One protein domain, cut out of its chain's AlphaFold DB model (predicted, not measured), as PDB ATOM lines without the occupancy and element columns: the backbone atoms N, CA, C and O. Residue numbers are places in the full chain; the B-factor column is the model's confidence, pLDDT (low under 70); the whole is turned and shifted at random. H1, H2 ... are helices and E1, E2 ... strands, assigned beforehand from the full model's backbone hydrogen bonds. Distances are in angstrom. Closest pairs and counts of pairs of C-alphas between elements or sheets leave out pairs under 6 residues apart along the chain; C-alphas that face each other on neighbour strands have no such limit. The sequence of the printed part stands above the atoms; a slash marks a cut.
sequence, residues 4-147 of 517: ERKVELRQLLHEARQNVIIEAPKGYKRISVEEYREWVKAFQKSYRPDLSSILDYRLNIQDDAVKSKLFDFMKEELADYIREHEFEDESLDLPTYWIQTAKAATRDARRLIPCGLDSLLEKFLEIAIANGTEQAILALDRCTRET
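This is residues 4 to 147 of the 517 residues of the protein "HEPN_Apea domain-containing protein" of Candidatus Poribacteria bacterium (UniProt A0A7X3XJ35). What shape do these atoms make? One helix, H6, runs through the middle of the body, with H4 packed at its first part, H1 and H2 packed at large angles at its last part, and H7 folding back on it as a helical hairpin. Two small two-stranded sheets complete the body: E1 and E2, with E2 beside H6, and E3 and E4, near the first residues of H6; residues 45 to 50, of which 45 and 46 belong to H2, residues 88 to 93 and residues 106 to 111 stick out. What is it built of? The 144 printed residues include seven named helices and four named strands, in the order H1 E1 H2 H3 E2 H4 E3 E4 H5 H6 H7; each sheet is antiparallel, and the class is mostly helix. How large is it? The whole is compact and rounded, with a radius of gyration of the C-alphas of 15.8 A and spans of 40 by 39 by 30 A.

Where are the strands? E1 is residues 20 to 23 and E2 is residues 58 to 61, with C-alpha 58 at (-42.477, 39.662, -4.078). E3 is residues 82 to 84, and E4, residues 97 to 101, is 13.3 A long. Where are the longer helices? H1, residues 4 to 19, begins with C-alpha 4 at (-21.331, 20.625, 3.639) and is 23.2 A long. H2 is residues 33 to 46, 19.4 A long, and H4 is residues 64 to 77, 19.7 A long. H6 is residues 117 to 130, 19.9 A long, and H7, residues 133 to 143, is 15.8 A long and ends with C-alpha 143 at (-38.857, 18.494, 3.135). Which helices are short? H3 is residues 52 to 55 and H5 is residues 102 to 105.

How is each sheet paired? E1 and E2 are antiparallel, with N 21 and O 60 at 2.8 A and N 58 and O 23 at 3.0 A, within hydrogen-bond range. The hairpin of E3 and E4 is antiparallel too, with N 83 and O 98 at 2.8 A. What is near the sheets? The closest C-alphas of E2 and H6, those of Leu 59 and Glu 122, are 5.6 A apart, and those of E4 and H6, Trp 98 and Leu 117, are 5.4 A apart. The closest C-alphas of E1 and H2, those of Ile 22 and Val 33, are 6.6 A apart. What touches the hub, H6? H1, at Arg 17 and Ile 129 with 7.0 A between C-alphas, H2, at Arg 37 and Ala 130 with 4.9 A, and H4, at Phe 71 and Leu 121 with 7.3 A, touch it about perpendicular, at 80, 87 and 75 degrees. H7 touches it at a steep tilt of 42 degrees, opposite ways, the closest C-alphas being those of Ala 128 and Ala 136, 5.1 A apart. H1 touches H4 at a shallow tilt of 30 degrees, opposite ways, closest at the C-alphas of Ala 16 and Val 66, 6.2 A apart. What of the other helices and the backbones? H3 is near H2, while H5 touches no helix. Every O i to N i+4 pair is within hydrogen-bond range in H1, H2, H4, H6 and H7; H3 and H5 are too short for such a pair.

How far does it reach, and is it cut? The two C-alphas farthest apart, those of Lys 45 and Glu 88, are 43.3 A apart, and the printed part has no cut. Which links are long? Those from E3 to E4, 12 residues, and from H5 to H6, 11 residues, are long. Where is confidence low? The mean pLDDT of the printed part is 82.1, and residues 45 to 55, 85 to 90, 92 to 95, 104 to 113 and 146 of this predicted model are under 70.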
ATOM      1  N   GLU A   4     -22.017  19.789   4.635       96.75
ATOM      2  CA  GLU A   4     -21.331  20.625   3.639       96.75
ATOM      3  C   GLU A   4     -22.334  21.439   2.812       96.75
ATOM      4  O   GLU A   4     -22.204  22.659   2.699       96.75
ATOM      5  N   ARG A   5     -23.406  20.792   2.333       96.81
ATOM      6  CA  ARG A   5     -24.491  21.465   1.606       96.81
ATOM      7  C   ARG A   5     -25.244  22.468   2.478       96.81
ATOM      8  O   ARG A   5     -25.606  23.536   2.000       96.81
ATOM      9  N   LYS A   6     -25.418  22.195   3.779       96.31
ATOM     10  CA  LYS A   6     -25.977  23.179   4.727       96.31
ATOM     11  C   LYS A   6     -25.090  24.417   4.869       96.31
ATOM     12  O   LYS A   6     -25.614  25.519   5.006       96.31
ATOM     13  N   VAL A   7     -23.763  24.259   4.872       97.62
ATOM     14  CA  VAL A   7     -22.815  25.388   4.932       97.62
ATOM     15  C   VAL A   7     -22.889  26.231   3.663       97.62
ATOM     16  O   VAL A   7     -22.983  27.453   3.763       97.62
ATOM     17  N   GLU A   8     -22.921  25.590   2.497       97.75
ATOM     18  CA  GLU A   8     -23.104  26.268   1.211       97.75
ATOM     19  C   GLU A   8     -24.424  27.053   1.172       97.75
ATOM     20  O   GLU A   8     -24.427  28.257   0.909       97.75
ATOM     21  N   LEU A   9     -25.539  26.416   1.544       97.19
ATOM     22  CA  LEU A   9     -26.854  27.058   1.588       97.19
ATOM     23  C   LEU A   9     -26.894  28.252   2.544       97.19
ATOM     24  O   LEU A   9     -27.501  29.280   2.242       97.19
ATOM     25  N   ARG A  10     -26.224  28.140   3.696       97.62
ATOM     26  CA  ARG A  10     -26.104  29.230   4.671       97.62
ATOM     27  C   ARG A  10     -25.401  30.443   4.074       97.62
ATOM     28  O   ARG A  10     -25.853  31.566   4.304       97.62
ATOM     29  N   GLN A  11     -24.330  30.222   3.310       97.94
ATOM     30  CA  GLN A  11     -23.620  31.286   2.607       97.94
ATOM     31  C   GLN A  11     -24.508  31.920   1.528       97.94
ATOM     32  O   GLN A  11     -24.680  33.139   1.534       97.94
ATOM     33  N   LEU A  12     -25.139  31.109   0.673       97.94
ATOM     34  CA  LEU A  12     -26.025  31.601  -0.388       97.94
ATOM     35  C   LEU A  12     -27.203  32.409   0.171       97.94
ATOM     36  O   LEU A  12     -27.522  33.474  -0.346       97.94
ATOM     37  N   LEU A  13     -27.820  31.957   1.266       96.69
ATOM     38  CA  LEU A  13     -28.895  32.691   1.935       96.69
ATOM     39  C   LEU A  13     -28.417  33.999   2.568       96.69
ATOM     40  O   LEU A  13     -29.170  34.972   2.602       96.69
ATOM     41  N   HIS A  14     -27.193  34.038   3.096       96.62
ATOM     42  CA  HIS A  14     -26.619  35.274   3.618       96.62
ATOM     43  C   HIS A  14     -26.421  36.302   2.496       96.62
ATOM     44  O   HIS A  14     -26.867  37.442   2.634       96.62
ATOM     45  N   GLU A  15     -25.834  35.881   1.373       97.44
ATOM     46  CA  GLU A  15     -25.642  36.712   0.178       97.44
ATOM     47  C   GLU A  15     -26.989  37.161  -0.418       97.44
ATOM     48  O   GLU A  15     -27.186  38.344  -0.699       97.44
ATOM     49  N   ALA A  16     -27.962  36.252  -0.535       96.81
ATOM     50  CA  ALA A  16     -29.294  36.560  -1.050       96.81
ATOM     51  C   ALA A  16     -30.018  37.596  -0.181       96.81
ATOM     52  O   ALA A  16     -30.582  38.551  -0.705       96.81
ATOM     53  N   ARG A  17     -29.947  37.473   1.151       95.50
ATOM     54  CA  ARG A  17     -30.556  38.438   2.083       95.50
ATOM     55  C   ARG A  17     -29.943  39.835   2.000       95.50
ATOM     56  O   ARG A  17     -30.638  40.801   2.295       95.50
ATOM     57  N   GLN A  18     -28.669  39.953   1.627       96.44
ATOM     58  CA  GLN A  18     -28.023  41.253   1.409       96.44
ATOM     59  C   GLN A  18     -28.460  41.914   0.095       96.44
ATOM     60  O   GLN A  18     -28.405  43.136  -0.011       96.44
ATOM     61  N   ASN A  19     -28.922  41.118  -0.872       97.12
ATOM     62  CA  ASN A  19     -29.302  41.566  -2.213       97.12
ATOM     63  C   ASN A  19     -30.816  41.509  -2.473       97.12
ATOM     64  O   ASN A  19     -31.254  41.758  -3.596       97.12
ATOM     65  N   VAL A  20     -31.632  41.158  -1.475       96.62
ATOM     66  CA  VAL A  20     -33.082  41.037  -1.646       96.62
ATOM     67  C   VAL A  20     -33.751  42.410  -1.639       96.62
ATOM     68  O   VAL A  20     -33.496  43.253  -0.775       96.62
ATOM     69  N   ILE A  21     -34.653  42.620  -2.589       96.38
ATOM     70  CA  ILE A  21     -35.610  43.721  -2.607       96.38
ATOM     71  C   ILE A  21     -37.027  43.197  -2.443       96.38
ATOM     72  O   ILE A  21     -37.375  42.108  -2.896       96.38
ATOM     73  N   ILE A  22     -37.844  44.021  -1.796       95.25
ATOM     74  CA  ILE A  22     -39.260  43.761  -1.581       95.25
ATOM     75  C   ILE A  22     -40.036  44.533  -2.655       95.25
ATOM     76  O   ILE A  22     -40.161  45.764  -2.603       95.25
ATOM     77  N   GLU A  23     -40.499  43.831  -3.682       93.19
ATOM     78  CA  GLU A  23     -41.234  44.425  -4.795       93.19
ATOM     79  C   GLU A  23     -42.685  44.654  -4.403       93.19
ATOM     80  O   GLU A  23     -43.411  43.708  -4.127       93.19
ATOM     81  N   ALA A  24     -43.109  45.917  -4.372       88.81
ATOM     82  CA  ALA A  24     -44.481  46.260  -4.037       88.81
ATOM     83  C   ALA A  24     -45.448  45.945  -5.185       88.81
ATOM     84  O   ALA A  24     -45.123  46.242  -6.344       88.81
ATOM     85  N   PRO A  25     -46.662  45.458  -4.883       86.31
ATOM     86  CA  PRO A  25     -47.733  45.411  -5.868       86.31
ATOM     87  C   PRO A  25     -48.024  46.800  -6.450       86.31
ATOM     88  O   PRO A  25     -47.746  47.845  -5.849       86.31
ATOM     89  N   LYS A  26     -48.594  46.837  -7.658       86.94
ATOM     90  CA  LYS A  26     -48.858  48.092  -8.375       86.94
ATOM     91  C   LYS A  26     -49.737  49.024  -7.531       86.94
ATOM     92  O   LYS A  26     -50.865  48.683  -7.198       86.94
ATOM     93  N   GLY A  27     -49.229  50.224  -7.253       88.06
ATOM     94  CA  GLY A  27     -49.920  51.232  -6.441       88.06
ATOM     95  C   GLY A  27     -49.546  51.224  -4.957       88.06
ATOM     96  O   GLY A  27     -49.991  52.111  -4.234       88.06
ATOM     97  N   TYR A  28     -48.695  50.294  -4.515       85.94
ATOM     98  CA  TYR A  28     -48.209  50.219  -3.139       85.94
ATOM     99  C   TYR A  28     -46.779  50.757  -3.008       85.94
ATOM    100  O   TYR A  28     -45.990  50.772  -3.958       85.94
ATOM    101  N   LYS A  29     -46.449  51.254  -1.813       91.50
ATOM    102  CA  LYS A  29     -45.124  51.796  -1.497       91.50
ATOM    103  C   LYS A  29     -44.145  50.640  -1.289       91.50
ATOM    104  O   LYS A  29     -44.447  49.710  -0.560       91.50
ATOM    105  N   ARG A  30     -42.940  50.731  -1.855       91.88
ATOM    106  CA  ARG A  30     -41.848  49.807  -1.504       91.88
ATOM    107  C   ARG A  30     -41.518  49.906  -0.014       91.88
ATOM    108  O   ARG A  30     -41.442  51.012   0.525       91.88
ATOM    109  N   ILE A  31     -41.278  48.757   0.599       93.50
ATOM    110  CA  ILE A  31     -40.863  48.636   1.997       93.50
ATOM    111  C   ILE A  31     -39.445  48.074   2.073       93.50
ATOM    112  O   ILE A  31     -38.960  47.417   1.150       93.50
ATOM    113  N   SER A  32     -38.760  48.377   3.166       95.62
ATOM    114  CA  SER A  32     -37.456  47.806   3.482       95.62
ATOM    115  C   SER A  32     -37.575  46.334   3.890       95.62
ATOM    116  O   SER A  32     -38.635  45.861   4.297       95.62
ATOM    117  N   VAL A  33     -36.457  45.606   3.828       94.56
ATOM    118  CA  VAL A  33     -36.379  44.209   4.291       94.56
ATOM    119  C   VAL A  33     -36.699  44.091   5.785       94.56
ATOM    120  O   VAL A  33     -37.285  43.098   6.206       94.56
ATOM    121  N   GLU A  34     -36.347  45.101   6.588       95.25
ATOM    122  CA  GLU A  34     -36.658  45.116   8.022       95.25
ATOM    123  C   GLU A  34     -38.154  45.341   8.271       95.25
ATOM    124  O   GLU A  34     -38.751  44.613   9.056       95.25
ATOM    125  N   GLU A  35     -38.787  46.273   7.550       91.44
ATOM    126  CA  GLU A  35     -40.246  46.454   7.608       91.44
ATOM    127  C   GLU A  35     -40.976  45.174   7.183       91.44
ATOM    128  O   GLU A  35     -41.891  44.735   7.876       91.44
ATOM    129  N   TYR A  36     -40.532  44.527   6.099       90.56
ATOM    130  CA  TYR A  36     -41.090  43.247   5.665       90.56
ATOM    131  C   TYR A  36     -40.885  42.142   6.712       90.56
ATOM    132  O   TYR A  36     -41.819  41.399   6.993       90.56
ATOM    133  N   ARG A  37     -39.705  42.047   7.344       91.12
ATOM    134  CA  ARG A  37     -39.456  41.099   8.445       91.12
ATOM    135  C   ARG A  37     -40.455  41.295   9.576       91.12
ATOM    136  O   ARG A  37     -41.048  40.320  10.028       91.12
ATOM    137  N   GLU A  38     -40.609  42.525  10.052       88.69
ATOM    138  CA  GLU A  38     -41.516  42.824  11.159       88.69
ATOM    139  C   GLU A  38     -42.966  42.534  10.771       88.69
ATOM    140  O   GLU A  38     -43.718  41.988  11.575       88.69
ATOM    141  N   TRP A  39     -43.339  42.783   9.514       85.06
ATOM    142  CA  TRP A  39     -44.642  42.396   8.980       85.06
ATOM    143  C   TRP A  39     -44.839  40.884   8.959       85.06
ATOM    144  O   TRP A  39     -45.869  40.421   9.435       85.06
ATOM    145  N   VAL A  40     -43.868  40.104   8.480       79.88
ATOM    146  CA  VAL A  40     -43.964  38.635   8.463       79.88
ATOM    147  C   VAL A  40     -43.978  38.064   9.882       79.88
ATOM    148  O   VAL A  40     -44.742  37.147  10.164       79.88
ATOM    149  N   LYS A  41     -43.202  38.613  10.821       82.62
ATOM    150  CA  LYS A  41     -43.249  38.183  12.227       82.62
ATOM    151  C   LYS A  41     -44.578  38.523  12.888       82.62
ATOM    152  O   LYS A  41     -45.156  37.681  13.569       82.62
ATOM    153  N   ALA A  42     -45.080  39.739  12.678       74.94
ATOM    154  CA  ALA A  42     -46.399  40.139  13.153       74.94
ATOM    155  C   ALA A  42     -47.490  39.258  12.529       74.94
ATOM    156  O   ALA A  42     -48.412  38.830  13.219       74.94
ATOM    157  N   PHE A  43     -47.346  38.920  11.250       70.25
ATOM    158  CA  PHE A  43     -48.206  37.992  10.527       70.25
ATOM    159  C   PHE A  43     -48.180  36.589  11.143       70.25
ATOM    160  O   PHE A  43     -49.232  36.031  11.431       70.25
ATOM    161  N   GLN A  44     -46.997  36.024  11.386       71.50
ATOM    162  CA  GLN A  44     -46.840  34.686  11.963       71.50
ATOM    163  C   GLN A  44     -47.369  34.631  13.397       71.50
ATOM    164  O   GLN A  44     -47.996  33.651  13.783       71.50
ATOM    165  N   LYS A  45     -47.160  35.704  14.171       68.44
ATOM    166  CA  LYS A  45     -47.671  35.827  15.539       68.44
ATOM    167  C   LYS A  45     -49.192  35.983  15.580       68.44
ATOM    168  O   LYS A  45     -49.819  35.455  16.485       68.44
ATOM    169  N   SER A  46     -49.769  36.707  14.621       55.25
ATOM    170  CA  SER A  46     -51.222  36.909  14.509       55.25
ATOM    171  C   SER A  46     -51.933  35.794  13.749       55.25
ATOM    172  O   SER A  46     -53.159  35.778  13.728       55.25
ATOM    173  N   TYR A  47     -51.172  34.873  13.143       54.19
ATOM    174  CA  TYR A  47     -51.684  33.666  12.507       54.19
ATOM    175  C   TYR A  47     -52.772  33.990  11.472       54.19
ATOM    176  O   TYR A  47     -53.819  33.370  11.398       54.19
ATOM    177  N   ARG A  48     -52.543  35.024  10.661       48.66
ATOM    178  CA  ARG A  48     -53.522  35.524   9.689       48.66
ATOM    179  C   ARG A  48     -53.235  34.968   8.293       48.66
ATOM    180  O   ARG A  48     -52.622  35.676   7.511       48.66
ATOM    181  N   PRO A  49     -53.647  33.742   7.916       41.53
ATOM    182  CA  PRO A  49     -53.239  33.088   6.663       41.53
ATOM    183  C   PRO A  49     -53.589  33.848   5.367       41.53
ATOM    184  O   PRO A  49     -53.097  33.481   4.303       41.53
ATOM    185  N   ASP A  50     -54.408  34.902   5.424       38.53
ATOM    186  CA  ASP A  50     -54.808  35.746   4.292       38.53
ATOM    187  C   ASP A  50     -53.871  36.940   4.029       38.53
ATOM    188  O   ASP A  50     -53.787  37.412   2.900       38.53
ATOM    189  N   LEU A  51     -53.131  37.439   5.018       38.59
ATOM    190  CA  LEU A  51     -52.296  38.636   4.882       38.59
ATOM    191  C   LEU A  51     -51.076  38.379   3.968       38.59
ATOM    192  O   LEU A  51     -50.453  39.332   3.512       38.59
ATOM    193  N   SER A  52     -50.797  37.125   3.584       45.31
ATOM    194  CA  SER A  52     -49.842  36.807   2.517       45.31
ATOM    195  C   SER A  52     -50.281  37.393   1.177       45.31
ATOM    196  O   SER A  52     -49.441  37.746   0.358       45.31
ATOM    197  N   SER A  53     -51.601  37.516   0.977       43.66
ATOM    198  CA  SER A  53     -52.233  38.159  -0.183       43.66
ATOM    199  C   SER A  53     -52.331  39.682  -0.074       43.66
ATOM    200  O   SER A  53     -52.515  40.353  -1.079       43.66
ATOM    201  N   ILE A  54     -52.192  40.247   1.128       46.94
ATOM    202  CA  ILE A  54     -52.144  41.707   1.332       46.94
ATOM    203  C   ILE A  54     -50.746  42.240   1.195       46.94
ATOM    204  O   ILE A  54     -50.560  43.401   0.827       46.94
ATOM    205  N   LEU A  55     -49.763  41.396   1.488       57.81
ATOM    206  CA  LEU A  55     -48.432  41.753   1.112       57.81
ATOM    207  C   LEU A  55     -48.379  41.826  -0.413       57.81
ATOM    208  O   LEU A  55     -48.010  42.879  -0.915       57.81
ATOM    209  N   ASP A  56     -48.754  40.779  -1.164       72.69
ATOM    210  CA  ASP A  56     -48.528  40.722  -2.629       72.69
ATOM    211  C   ASP A  56     -47.091  41.196  -3.007       72.69
ATOM    212  O   ASP A  56     -46.785  41.511  -4.160       72.69
ATOM    213  N   TYR A  57     -46.199  41.257  -2.005       86.38
ATOM    214  CA  TYR A  57     -44.865  41.801  -2.074       86.38
ATOM    215  C   TYR A  57     -44.008  40.621  -2.457       86.38
ATOM    216  O   TYR A  57     -43.949  39.630  -1.722       86.38
ATOM    217  N   ARG A  58     -43.353  40.725  -3.604       89.75
ATOM    218  CA  ARG A  58     -42.477  39.662  -4.078       89.75
ATOM    219  C   ARG A  58     -41.069  39.883  -3.563       89.75
ATOM    220  O   ARG A  58     -40.571  41.009  -3.535       89.75
ATOM    221  N   LEU A  59     -40.438  38.798  -3.143       92.12
ATOM    222  CA  LEU A  59     -39.036  38.788  -2.756       92.12
ATOM    223  C   LEU A  59     -38.205  38.563  -4.015       92.12
ATOM    224  O   LEU A  59     -38.222  37.474  -4.576       92.12
ATOM    225  N   ASN A  60     -37.474  39.584  -4.459       94.50
ATOM    226  CA  ASN A  60     -36.613  39.472  -5.631       94.50
ATOM    227  C   ASN A  60     -35.149  39.712  -5.245       94.50
ATOM    228  O   ASN A  60     -34.827  40.700  -4.592       94.50
ATOM    229  N   ILE A  61     -34.252  38.809  -5.633       96.50
ATOM    230  CA  ILE A  61     -32.807  38.965  -5.427       96.50
ATOM    231  C   ILE A  61     -32.267  39.814  -6.584       96.50
ATOM    232  O   ILE A  61     -32.392  39.407  -7.734       96.50
ATOM    233  N   GLN A  62     -31.683  40.982  -6.294       96.56
ATOM    234  CA  GLN A  62     -31.165  41.905  -7.318       96.56
ATOM    235  C   GLN A  62     -29.923  41.385  -8.046       96.56
ATOM    236  O   GLN A  62     -29.693  41.747  -9.195       96.56
ATOM    237  N   ASP A  63     -29.100  40.594  -7.359       97.00
ATOM    238  CA  ASP A  63     -27.919  39.977  -7.948       97.00
ATOM    239  C   ASP A  63     -28.326  38.680  -8.663       97.00
ATOM    240  O   ASP A  63     -28.551  37.643  -8.029       97.00
ATOM    241  N   ASP A  64     -28.411  38.748  -9.992       95.44
ATOM    242  CA  ASP A  64     -28.770  37.616 -10.851       95.44
ATOM    243  C   ASP A  64     -27.833  36.413 -10.669       95.44
ATOM    244  O   ASP A  64     -28.270  35.268 -10.803       95.44
ATOM    245  N   ALA A  65     -26.557  36.634 -10.330       96.88
ATOM    246  CA  ALA A  65     -25.611  35.548 -10.096       96.88
ATOM    247  C   ALA A  65     -25.916  34.824  -8.779       96.88
ATOM    248  O   ALA A  65     -25.868  33.594  -8.733       96.88
ATOM    249  N   VAL A  66     -26.270  35.559  -7.719       96.75
ATOM    250  CA  VAL A  66     -26.708  34.968  -6.440       96.75
ATOM    251  C   VAL A  66     -28.043  34.246  -6.610       96.75
ATOM    252  O   VAL A  66     -28.185  33.115  -6.145       96.75
ATOM    253  N   LYS A  67     -29.000  34.862  -7.318       95.62
ATOM    254  CA  LYS A  67     -30.298  34.250  -7.628       95.62
ATOM    255  C   LYS A  67     -30.124  32.932  -8.380       95.62
ATOM    256  O   LYS A  67     -30.693  31.929  -7.961       95.62
ATOM    257  N   SER A  68     -29.299  32.930  -9.428       95.25
ATOM    258  CA  SER A  68     -29.019  31.735 -10.235       95.25
ATOM    259  C   SER A  68     -28.367  30.636  -9.400       95.25
ATOM    260  O   SER A  68     -28.867  29.520  -9.391       95.25
ATOM    261  N   LYS A  69     -27.335  30.950  -8.601       97.06
ATOM    262  CA  LYS A  69     -26.692  29.962  -7.714       97.06
ATOM    263  C   LYS A  69     -27.663  29.342  -6.713       97.06
ATOM    264  O   LYS A  69     -27.612  28.142  -6.475       97.06
ATOM    265  N   LEU A  70     -28.527  30.151  -6.098       96.00
ATOM    266  CA  LEU A  70     -29.501  29.657  -5.126       96.00
ATOM    267  C   LEU A  70     -30.596  28.820  -5.801       96.00
ATOM    268  O   LEU A  70     -31.030  27.813  -5.246       96.00
ATOM    269  N   PHE A  71     -31.011  29.205  -7.008       94.31
ATOM    270  CA  PHE A  71     -31.941  28.432  -7.823       94.31
ATOM    271  C   PHE A  71     -31.338  27.087  -8.254       94.31
ATOM    272  O   PHE A  71     -31.980  26.054  -8.079       94.31
ATOM    273  N   ASP A  72     -30.095  27.078  -8.736       95.12
ATOM    274  CA  ASP A  72     -29.361  25.867  -9.113       95.12
ATOM    275  C   ASP A  72     -29.160  24.948  -7.904       95.12
ATOM    276  O   ASP A  72     -29.442  23.753  -7.986       95.12
ATOM    277  N   PHE A  73     -28.789  25.507  -6.746       96.00
ATOM    278  CA  PHE A  73     -28.700  24.761  -5.491       96.00
ATOM    279  C   PHE A  73     -30.026  24.059  -5.160       96.00
ATOM    280  O   PHE A  73     -30.039  22.868  -4.837       96.00
ATOM    281  N   MET A  74     -31.146  24.789  -5.244       93.94
ATOM    282  CA  MET A  74     -32.484  24.238  -5.009       93.94
ATOM    283  C   MET A  74     -32.834  23.172  -6.049       93.94
ATOM    284  O   MET A  74     -33.399  22.143  -5.683       93.94
ATOM    285  N   LYS A  75     -32.472  23.380  -7.321       92.38
ATOM    286  CA  LYS A  75     -32.688  22.408  -8.398       92.38
ATOM    287  C   LYS A  75     -31.938  21.104  -8.135       92.38
ATOM    288  O   LYS A  75     -32.505  20.036  -8.330       92.38
ATOM    289  N   GLU A  76     -30.696  21.185  -7.672       93.81
ATOM    290  CA  GLU A  76     -29.877  20.022  -7.326       93.81
ATOM    291  C   GLU A  76     -30.412  19.279  -6.098       93.81
ATOM    292  O   GLU A  76     -30.609  18.067  -6.153       93.81
ATOM    293  N   GLU A  77     -30.678  19.986  -4.994       93.69
ATOM    294  CA  GLU A  77     -31.148  19.357  -3.748       93.69
ATOM    295  C   GLU A  77     -32.562  18.767  -3.912       93.69
ATOM    296  O   GLU A  77     -32.908  17.782  -3.260       93.69
ATOM    297  N   LEU A  78     -33.373  19.340  -4.806       91.12
ATOM    298  CA  LEU A  78     -34.737  18.896  -5.093       91.12
ATOM    299  C   LEU A  78     -34.855  18.123  -6.411       91.12
ATOM    300  O   LEU A  78     -35.973  17.890  -6.863       91.12
ATOM    301  N   ALA A  79     -33.744  17.686  -7.012       90.62
ATOM    302  CA  ALA A  79     -33.744  16.999  -8.308       90.62
ATOM    303  C   ALA A  79     -34.662  15.764  -8.317       90.62
ATOM    304  O   ALA A  79     -35.383  15.522  -9.280       90.62
ATOM    305  N   ASP A  80     -34.708  15.043  -7.196       86.25
ATOM    306  CA  ASP A  80     -35.568  13.876  -6.983       86.25
ATOM    307  C   ASP A  80     -37.068  14.207  -6.870       86.25
ATOM    308  O   ASP A  80     -37.889  13.293  -6.843       86.25
ATOM    309  N   TYR A  81     -37.438  15.484  -6.757       85.31
ATOM    310  CA  TYR A  81     -38.805  15.962  -6.511       85.31
ATOM    311  C   TYR A  81     -39.320  16.896  -7.610       85.31
ATOM    312  O   TYR A  81     -40.534  17.066  -7.758       85.31
ATOM    313  N   ILE A  82     -38.410  17.502  -8.374       86.25
ATOM    314  CA  ILE A  82     -38.727  18.422  -9.460       86.25
ATOM    315  C   ILE A  82     -39.243  17.649 -10.671       86.25
ATOM    316  O   ILE A  82     -38.702  16.624 -11.082       86.25
ATOM    317  N   ARG A  83     -40.297  18.189 -11.278       81.19
ATOM    318  CA  ARG A  83     -40.731  17.849 -12.629       81.19
ATOM    319  C   ARG A  83     -40.409  19.012 -13.550       81.19
ATOM    320  O   ARG A  83     -40.759  20.156 -13.260       81.19
ATOM    321  N   GLU A  84     -39.760  18.691 -14.660       81.56
ATOM    322  CA  GLU A  84     -39.655  19.593 -15.800       81.56
ATOM    323  C   GLU A  84     -40.947  19.446 -16.614       81.56
ATOM    324  O   GLU A  84     -41.426  18.334 -16.859       81.56
ATOM    325  N   HIS A  85     -41.592  20.564 -16.936       69.25
ATOM    326  CA  HIS A  85     -42.831  20.541 -17.704       69.25
ATOM    327  C   HIS A  85     -42.528  20.214 -19.180       69.25
ATOM    328  O   HIS A  85     -41.860  20.992 -19.849       69.25
ATOM    329  N   GLU A  86     -43.062  19.103 -19.705       59.62
ATOM    330  CA  GLU A  86     -43.063  18.780 -21.151       59.62
ATOM    331  C   GLU A  86     -44.417  19.092 -21.830       59.62
ATOM    332  O   GLU A  86     -44.675  18.647 -22.944       59.62
ATOM    333  N   PHE A  87     -45.336  19.808 -21.167       60.03
ATOM    334  CA  PHE A  87     -46.657  20.056 -21.763       60.03
ATOM    335  C   PHE A  87     -46.567  21.079 -22.902       60.03
ATOM    336  O   PHE A  87     -46.139  22.207 -22.693       60.03
ATOM    337  N   GLU A  88     -47.059  20.682 -24.075       56.59
ATOM    338  CA  GLU A  88     -47.177  21.511 -25.285       56.59
ATOM    339  C   GLU A  88     -48.310  22.556 -25.210       56.59
ATOM    340  O   GLU A  88     -48.522  23.310 -26.159       56.59
ATOM    341  N   ASP A  89     -49.078  22.605 -24.114       63.78
ATOM    342  CA  ASP A  89     -50.191  23.545 -23.975       63.78
ATOM    343  C   ASP A  89     -49.684  24.940 -23.579       63.78
ATOM    344  O   ASP A  89     -49.670  25.320 -22.408       63.78
ATOM    345  N   GLU A  90     -49.287  25.712 -24.593       65.88
ATOM    346  CA  GLU A  90     -48.863  27.115 -24.489       65.88
ATOM    347  C   GLU A  90     -49.916  28.037 -23.834       65.88
ATOM    348  O   GLU A  90     -49.619  29.195 -23.537       65.88
ATOM    349  N   SER A  91     -51.156  27.575 -23.615       70.25
ATOM    350  CA  SER A  91     -52.223  28.406 -23.045       70.25
ATOM    351  C   SER A  91     -52.159  28.566 -21.522       70.25
ATOM    352  O   SER A  91     -52.803  29.470 -20.979       70.25
ATOM    353  N   LEU A  92     -51.384  27.729 -20.823       64.69
ATOM    354  CA  LEU A  92     -51.215  27.798 -19.373       64.69
ATOM    355  C   LEU A  92     -49.793  28.262 -19.036       64.69
ATOM    356  O   LEU A  92     -48.826  27.548 -19.279       64.69
ATOM    357  N   ASP A  93     -49.681  29.448 -18.431       65.50
ATOM    358  CA  ASP A  93     -48.433  30.039 -17.915       65.50
ATOM    359  C   ASP A  93     -47.960  29.278 -16.659       65.50
ATOM    360  O   ASP A  93     -48.044  29.758 -15.525       65.50
ATOM    361  N   LEU A  94     -47.597  28.006 -16.844       67.38
ATOM    362  CA  LEU A  94     -47.131  27.117 -15.789       67.38
ATOM    363  C   LEU A  94     -45.614  27.251 -15.611       67.38
ATOM    364  O   LEU A  94     -44.881  27.425 -16.585       67.38
ATOM    365  N   PRO A  95     -45.116  27.126 -14.371       69.00
ATOM    366  CA  PRO A  95     -43.687  27.196 -14.108       69.00
ATOM    367  C   PRO A  95     -42.946  26.042 -14.796       69.00
ATOM    368  O   PRO A  95     -43.370  24.886 -14.732       69.00
ATOM    369  N   THR A  96     -41.793  26.352 -15.400       79.44
ATOM    370  CA  THR A  96     -40.916  25.379 -16.080       79.44
ATOM    371  C   THR A  96     -40.494  24.233 -15.156       79.44
ATOM    372  O   THR A  96     -40.393  23.085 -15.589       79.44
ATOM    373  N   TYR A  97     -40.297  24.546 -13.872       83.88
ATOM    374  CA  TYR A  97     -39.919  23.609 -12.821       83.88
ATOM    375  C   TYR A  97     -40.931  23.656 -11.692       83.88
ATOM    376  O   TYR A  97     -41.210  24.729 -11.146       83.88
ATOM    377  N   TRP A  98     -41.432  22.493 -11.297       83.25
ATOM    378  CA  TRP A  98     -42.383  22.409 -10.202       83.25
ATOM    379  C   TRP A  98     -42.204  21.180  -9.333       83.25
ATOM    380  O   TRP A  98     -41.661  20.164  -9.757       83.25
ATOM    381  N   ILE A  99     -42.703  21.286  -8.104       82.62
ATOM    382  CA  ILE A  99     -42.657  20.229  -7.097       82.62
ATOM    383  C   ILE A  99     -44.076  19.912  -6.633       82.62
ATOM    384  O   ILE A  99     -44.924  20.798  -6.487       82.62
ATOM    385  N   GLN A 100     -44.327  18.625  -6.391       77.62
ATOM    386  CA  GLN A 100     -45.559  18.162  -5.771       77.62
ATOM    387  C   GLN A 100     -45.407  18.134  -4.248       77.62
ATOM    388  O   GLN A 100     -44.614  17.360  -3.707       77.62
ATOM    389  N   THR A 101     -46.219  18.931  -3.556       76.75
ATOM    390  CA  THR A 101     -46.207  19.032  -2.091       76.75
ATOM    391  C   THR A 101     -47.399  18.307  -1.468       76.75
ATOM    392  O   THR A 101     -48.467  18.199  -2.082       76.75
ATOM    393  N   ALA A 102     -47.235  17.845  -0.227       72.12
ATOM    394  CA  ALA A 102     -48.304  17.249   0.573       72.12
ATOM    395  C   ALA A 102     -49.513  18.190   0.699       72.12
ATOM    396  O   ALA A 102     -50.649  17.774   0.484       72.12
ATOM    397  N   LYS A 103     -49.268  19.488   0.928       70.69
ATOM    398  CA  LYS A 103     -50.305  20.532   0.993       70.69
ATOM    399  C   LYS A 103     -51.177  20.595  -0.267       70.69
ATOM    400  O   LYS A 103     -52.376  20.850  -0.182       70.69
ATOM    401  N   ALA A 104     -50.595  20.397  -1.452       67.38
ATOM    402  CA  ALA A 104     -51.365  20.385  -2.694       67.38
ATOM    403  C   ALA A 104     -52.237  19.121  -2.812       67.38
ATOM    404  O   ALA A 104     -53.353  19.200  -3.322       67.38
ATOM    405  N   ALA A 105     -51.760  17.978  -2.310       65.56
ATOM    406  CA  ALA A 105     -52.490  16.713  -2.345       65.56
ATOM    407  C   ALA A 105     -53.675  16.667  -1.368       65.56
ATOM    408  O   ALA A 105     -54.718  16.105  -1.695       65.56
ATOM    409  N   THR A 106     -53.562  17.304  -0.198       66.81
ATOM    410  CA  THR A 106     -54.619  17.291   0.828       66.81
ATOM    411  C   THR A 106     -55.868  18.081   0.425       66.81
ATOM    412  O   THR A 106     -56.926  17.905   1.027       66.81
ATOM    413  N   ARG A 107     -55.774  18.966  -0.571       60.91
ATOM    414  CA  ARG A 107     -56.743  20.041  -0.817       60.91
ATOM    415  C   ARG A 107     -58.043  19.613  -1.496       60.91
ATOM    416  O   ARG A 107     -59.084  20.162  -1.164       60.91
ATOM    417  N   ASP A 108     -57.957  18.693  -2.448       56.91
ATOM    418  CA  ASP A 108     -59.028  17.967  -3.150       56.91
ATOM    419  C   ASP A 108     -58.284  17.259  -4.294       56.91
ATOM    420  O   ASP A 108     -57.749  17.943  -5.172       56.91
ATOM    421  N   ALA A 109     -58.172  15.929  -4.274       51.00
ATOM    422  CA  ALA A 109     -57.241  15.129  -5.093       51.00
ATOM    423  C   ALA A 109     -57.399  15.258  -6.632       51.00
ATOM    424  O   ALA A 109     -56.803  14.507  -7.395       51.00
ATOM    425  N   ARG A 110     -58.214  16.198  -7.126       50.09
ATOM    426  CA  ARG A 110     -58.609  16.323  -8.536       50.09
ATOM    427  C   ARG A 110     -57.876  17.407  -9.323       50.09
ATOM    428  O   ARG A 110     -57.955  17.388 -10.548       50.09
ATOM    429  N   ARG A 111     -57.220  18.384  -8.683       56.19
ATOM    430  CA  ARG A 111     -56.479  19.445  -9.398       56.19
ATOM    431  C   ARG A 111     -55.109  19.678  -8.779       56.19
ATOM    432  O   ARG A 111     -54.993  20.310  -7.733       56.19
ATOM    433  N   LEU A 112     -54.087  19.187  -9.476       57.91
ATOM    434  CA  LEU A 112     -52.686  19.504  -9.223       57.91
ATOM    435  C   LEU A 112     -52.502  21.015  -9.403       57.91
ATOM    436  O   LEU A 112     -52.641  21.518 -10.515       57.91
ATOM    437  N   ILE A 113     -52.210  21.737  -8.322       63.31
ATOM    438  CA  ILE A 113     -51.580  23.052  -8.449       63.31
ATOM    439  C   ILE A 113     -50.096  22.838  -8.160       63.31
ATOM    440  O   ILE A 113     -49.738  22.695  -6.988       63.31
ATOM    441  N   PRO A 114     -49.253  22.719  -9.201       70.94
ATOM    442  CA  PRO A 114     -47.814  22.599  -9.020       70.94
ATOM    443  C   PRO A 114     -47.273  23.812  -8.256       70.94
ATOM    444  O   PRO A 114     -47.640  24.948  -8.555       70.94
ATOM    445  N   CYS A 115     -46.389  23.585  -7.282       79.75
ATOM    446  CA  CYS A 115     -45.637  24.677  -6.671       79.75
ATOM    447  C   CYS A 115     -44.416  24.950  -7.548       79.75
ATOM    448  O   CYS A 115     -43.542  24.088  -7.668       79.75
ATOM    449  N   GLY A 116     -44.381  26.115  -8.199       85.38
ATOM    450  CA  GLY A 116     -43.228  26.532  -8.991       85.38
ATOM    451  C   GLY A 116     -41.986  26.684  -8.117       85.38
ATOM    452  O   GLY A 116     -42.082  27.143  -6.978       85.38
ATOM    453  N   LEU A 117     -40.819  26.318  -8.651       87.75
ATOM    454  CA  LEU A 117     -39.560  26.414  -7.906       87.75
ATOM    455  C   LEU A 117     -39.257  27.858  -7.465       87.75
ATOM    456  O   LEU A 117     -38.759  28.062  -6.362       87.75
ATOM    457  N   ASP A 118     -39.647  28.855  -8.266       86.31
ATOM    458  CA  ASP A 118     -39.551  30.275  -7.901       86.31
ATOM    459  C   ASP A 118     -40.407  30.625  -6.680       86.31
ATOM    460  O   ASP A 118     -39.934  31.281  -5.756       86.31
ATOM    461  N   SER A 119     -41.652  30.142  -6.627       85.12
ATOM    462  CA  SER A 119     -42.528  30.360  -5.470       85.12
ATOM    463  C   SER A 119     -41.970  29.693  -4.216       85.12
ATOM    464  O   SER A 119     -42.038  30.269  -3.132       85.12
ATOM    465  N   LEU A 120     -41.382  28.499  -4.354       86.31
ATOM    466  CA  LEU A 120     -40.705  27.826  -3.248       86.31
ATOM    467  C   LEU A 120     -39.483  28.623  -2.770       86.31
ATOM    468  O   LEU A 120     -39.271  28.757  -1.565       86.31
ATOM    469  N   LEU A 121     -38.705  29.182  -3.698       90.31
ATOM    470  CA  LEU A 121     -37.555  30.027  -3.395       90.31
ATOM    471  C   LEU A 121     -37.963  31.320  -2.674       90.31
ATOM    472  O   LEU A 121     -37.365  31.663  -1.655       90.31
ATOM    473  N   GLU A 122     -38.999  32.015  -3.150       89.62
ATOM    474  CA  GLU A 122     -39.565  33.188  -2.471       89.62
ATOM    475  C   GLU A 122     -39.956  32.836  -1.028       89.62
ATOM    476  O   GLU A 122     -39.576  33.519  -0.077       89.62
ATOM    477  N   LYS A 123     -40.642  31.708  -0.844       86.31
ATOM    478  CA  LYS A 123     -41.066  31.215   0.470       86.31
ATOM    479  C   LYS A 123     -39.898  30.914   1.398       86.31
ATOM    480  O   LYS A 123     -39.921  31.256   2.579       86.31
ATOM    481  N   PHE A 124     -38.857  30.308   0.849       88.62
ATOM    482  CA  PHE A 124     -37.631  29.994   1.558       88.62
ATOM    483  C   PHE A 124     -36.892  31.262   2.020       88.62
ATOM    484  O   PHE A 124     -36.432  31.339   3.163       88.62
ATOM    485  N   LEU A 125     -36.846  32.297   1.172       91.94
ATOM    486  CA  LEU A 125     -36.303  33.611   1.527       91.94
ATOM    487  C   LEU A 125     -37.135  34.308   2.607       91.94
ATOM    488  O   LEU A 125     -36.561  34.920   3.506       91.94
ATOM    489  N   GLU A 126     -38.462  34.191   2.559       90.19
ATOM    490  CA  GLU A 126     -39.349  34.751   3.580       90.19
ATOM    491  C   GLU A 126     -39.015  34.195   4.972       90.19
ATOM    492  O   GLU A 126     -38.817  34.972   5.908       90.19
ATOM    493  N   ILE A 127     -38.847  32.872   5.101       87.69
ATOM    494  CA  ILE A 127     -38.431  32.229   6.362       87.69
ATOM    495  C   ILE A 127     -37.054  32.738   6.787       87.69
ATOM    496  O   ILE A 127     -36.853  33.093   7.947       87.69
ATOM    497  N   ALA A 128     -36.103  32.826   5.854       92.38
ATOM    498  CA  ALA A 128     -34.755  33.297   6.161       92.38
ATOM    499  C   ALA A 128     -34.741  34.757   6.656       92.38
ATOM    500  O   ALA A 128     -33.923  35.116   7.510       92.38
ATOM    501  N   ILE A 129     -35.639  35.602   6.140       91.75
ATOM    502  CA  ILE A 129     -35.800  36.998   6.559       91.75
ATOM    503  C   ILE A 129     -36.511  37.087   7.912       91.75
ATOM    504  O   ILE A 129     -36.045  37.840   8.771       91.75
ATOM    505  N   ALA A 130     -37.602  36.342   8.104       88.50
ATOM    506  CA  ALA A 130     -38.444  36.391   9.297       88.50
ATOM    507  C   ALA A 130     -37.806  35.693  10.505       88.50
ATOM    508  O   ALA A 130     -37.657  36.293  11.571       88.50
ATOM    509  N   ASN A 131     -37.367  34.450  10.304       87.31
ATOM    510  CA  ASN A 131     -36.968  33.511  11.356       87.31
ATOM    511  C   ASN A 131     -35.459  33.230  11.364       87.31
ATOM    512  O   ASN A 131     -34.929  32.663  12.320       87.31
ATOM    513  N   GLY A 132     -34.749  33.670  10.324       93.00
ATOM    514  CA  GLY A 132     -33.311  33.499  10.181       93.00
ATOM    515  C   GLY A 132     -32.923  32.309   9.305       93.00
ATOM    516  O   GLY A 132     -33.698  31.390   9.048       93.00
ATOM    517  N   THR A 133     -31.673  32.337   8.845       95.25
ATOM    518  CA  THR A 133     -31.104  31.378   7.887       95.25
ATOM    519  C   THR A 133     -31.169  29.926   8.373       95.25
ATOM    520  O   THR A 133     -31.463  29.039   7.578       95.25
ATOM    521  N   GLU A 134     -30.959  29.672   9.670       94.25
ATOM    522  CA  GLU A 134     -31.035  28.310  10.222       94.25
ATOM    523  C   GLU A 134     -32.435  27.709  10.118       94.25
ATOM    524  O   GLU A 134     -32.561  26.531   9.800       94.25
ATOM    525  N   GLN A 135     -33.486  28.504  10.345       88.50
ATOM    526  CA  GLN A 135     -34.858  28.000  10.262       88.50
ATOM    527  C   GLN A 135     -35.251  27.681   8.824       88.50
ATOM    528  O   GLN A 135     -35.859  26.644   8.577       88.50
ATOM    529  N   ALA A 136     -34.808  28.499   7.865       89.94
ATOM    530  CA  ALA A 136     -34.963  28.179   6.452       89.94
ATOM    531  C   ALA A 136     -34.275  26.841   6.130       89.94
ATOM    532  O   ALA A 136     -34.930  25.909   5.671       89.94
ATOM    533  N   ILE A 137     -32.988  26.693   6.467       93.06
ATOM    534  CA  ILE A 137     -32.220  25.454   6.254       93.06
ATOM    535  C   ILE A 137     -32.919  24.230   6.861       93.06
ATOM    536  O   ILE A 137     -33.032  23.199   6.197       93.06
ATOM    537  N   LEU A 138     -33.391  24.338   8.106       88.44
ATOM    538  CA  LEU A 138     -34.120  23.267   8.785       88.44
ATOM    539  C   LEU A 138     -35.424  22.922   8.063       88.44
ATOM    540  O   LEU A 138     -35.736  21.740   7.932       88.44
ATOM    541  N   ALA A 139     -36.163  23.918   7.571       85.50
ATOM    542  CA  ALA A 139     -37.389  23.696   6.813       85.50
ATOM    543  C   ALA A 139     -37.115  22.923   5.509       85.50
ATOM    544  O   ALA A 139     -37.782  21.923   5.242       85.50
ATOM    545  N   LEU A 140     -36.094  23.312   4.733       88.75
ATOM    546  CA  LEU A 140     -35.745  22.611   3.488       88.75
ATOM    547  C   LEU A 140     -35.229  21.189   3.750       88.75
ATOM    548  O   LEU A 140     -35.655  20.252   3.078       88.75
ATOM    549  N   ASP A 141     -34.360  21.005   4.750       88.94
ATOM    550  CA  ASP A 141     -33.820  19.685   5.117       88.94
ATOM    551  C   ASP A 141     -34.917  18.733   5.621       88.94
ATOM    552  O   ASP A 141     -34.812  17.523   5.433       88.94
ATOM    553  N   ARG A 142     -35.995  19.245   6.233       83.44
ATOM    554  CA  ARG A 142     -37.172  18.429   6.581       83.44
ATOM    555  C   ARG A 142     -37.913  17.948   5.339       83.44
ATOM    556  O   ARG A 142     -38.267  16.773   5.282       83.44
ATOM    557  N   CYS A 143     -38.108  18.818   4.351       80.75
ATOM    558  CA  CYS A 143     -38.857  18.494   3.135       80.75
ATOM    559  C   CYS A 143     -38.143  17.480   2.225       80.75
ATOM    560  O   CYS A 143     -38.800  16.726   1.513       80.75
ATOM    561  N   THR A 144     -36.806  17.449   2.253       80.06
ATOM    562  CA  THR A 144     -35.979  16.528   1.446       80.06
ATOM    563  C   THR A 144     -35.725  15.182   2.120       80.06
ATOM    564  O   THR A 144     -35.158  14.271   1.518       80.06
ATOM    565  N   ARG A 145     -36.135  15.030   3.381       81.19
ATOM    566  CA  ARG A 145     -36.103  13.760   4.109       81.19
ATOM    567  C   ARG A 145     -37.473  13.088   4.020       81.19
ATOM    568  O   ARG A 145     -38.487  13.761   3.862       81.19
ATOM    569  N   GLU A 146     -37.519  11.764   4.178       66.31
ATOM    570  CA  GLU A 146     -38.767  10.999   4.360       66.31
ATOM    571  C   GLU A 146     -39.382  11.303   5.737       66.31
ATOM    572  O   GLU A 146     -39.442  10.465   6.633       66.31
ATOM    573  N   THR A 147     -39.766  12.558   5.947       70.81
ATOM    574  CA  THR A 147     -40.436  13.011   7.156       70.81
ATOM    575  C   THR A 147     -41.941  12.901   6.971       70.81
ATOM    576  O   THR A 147     -42.487  13.060   5.873       70.81
TER     577      THR A 147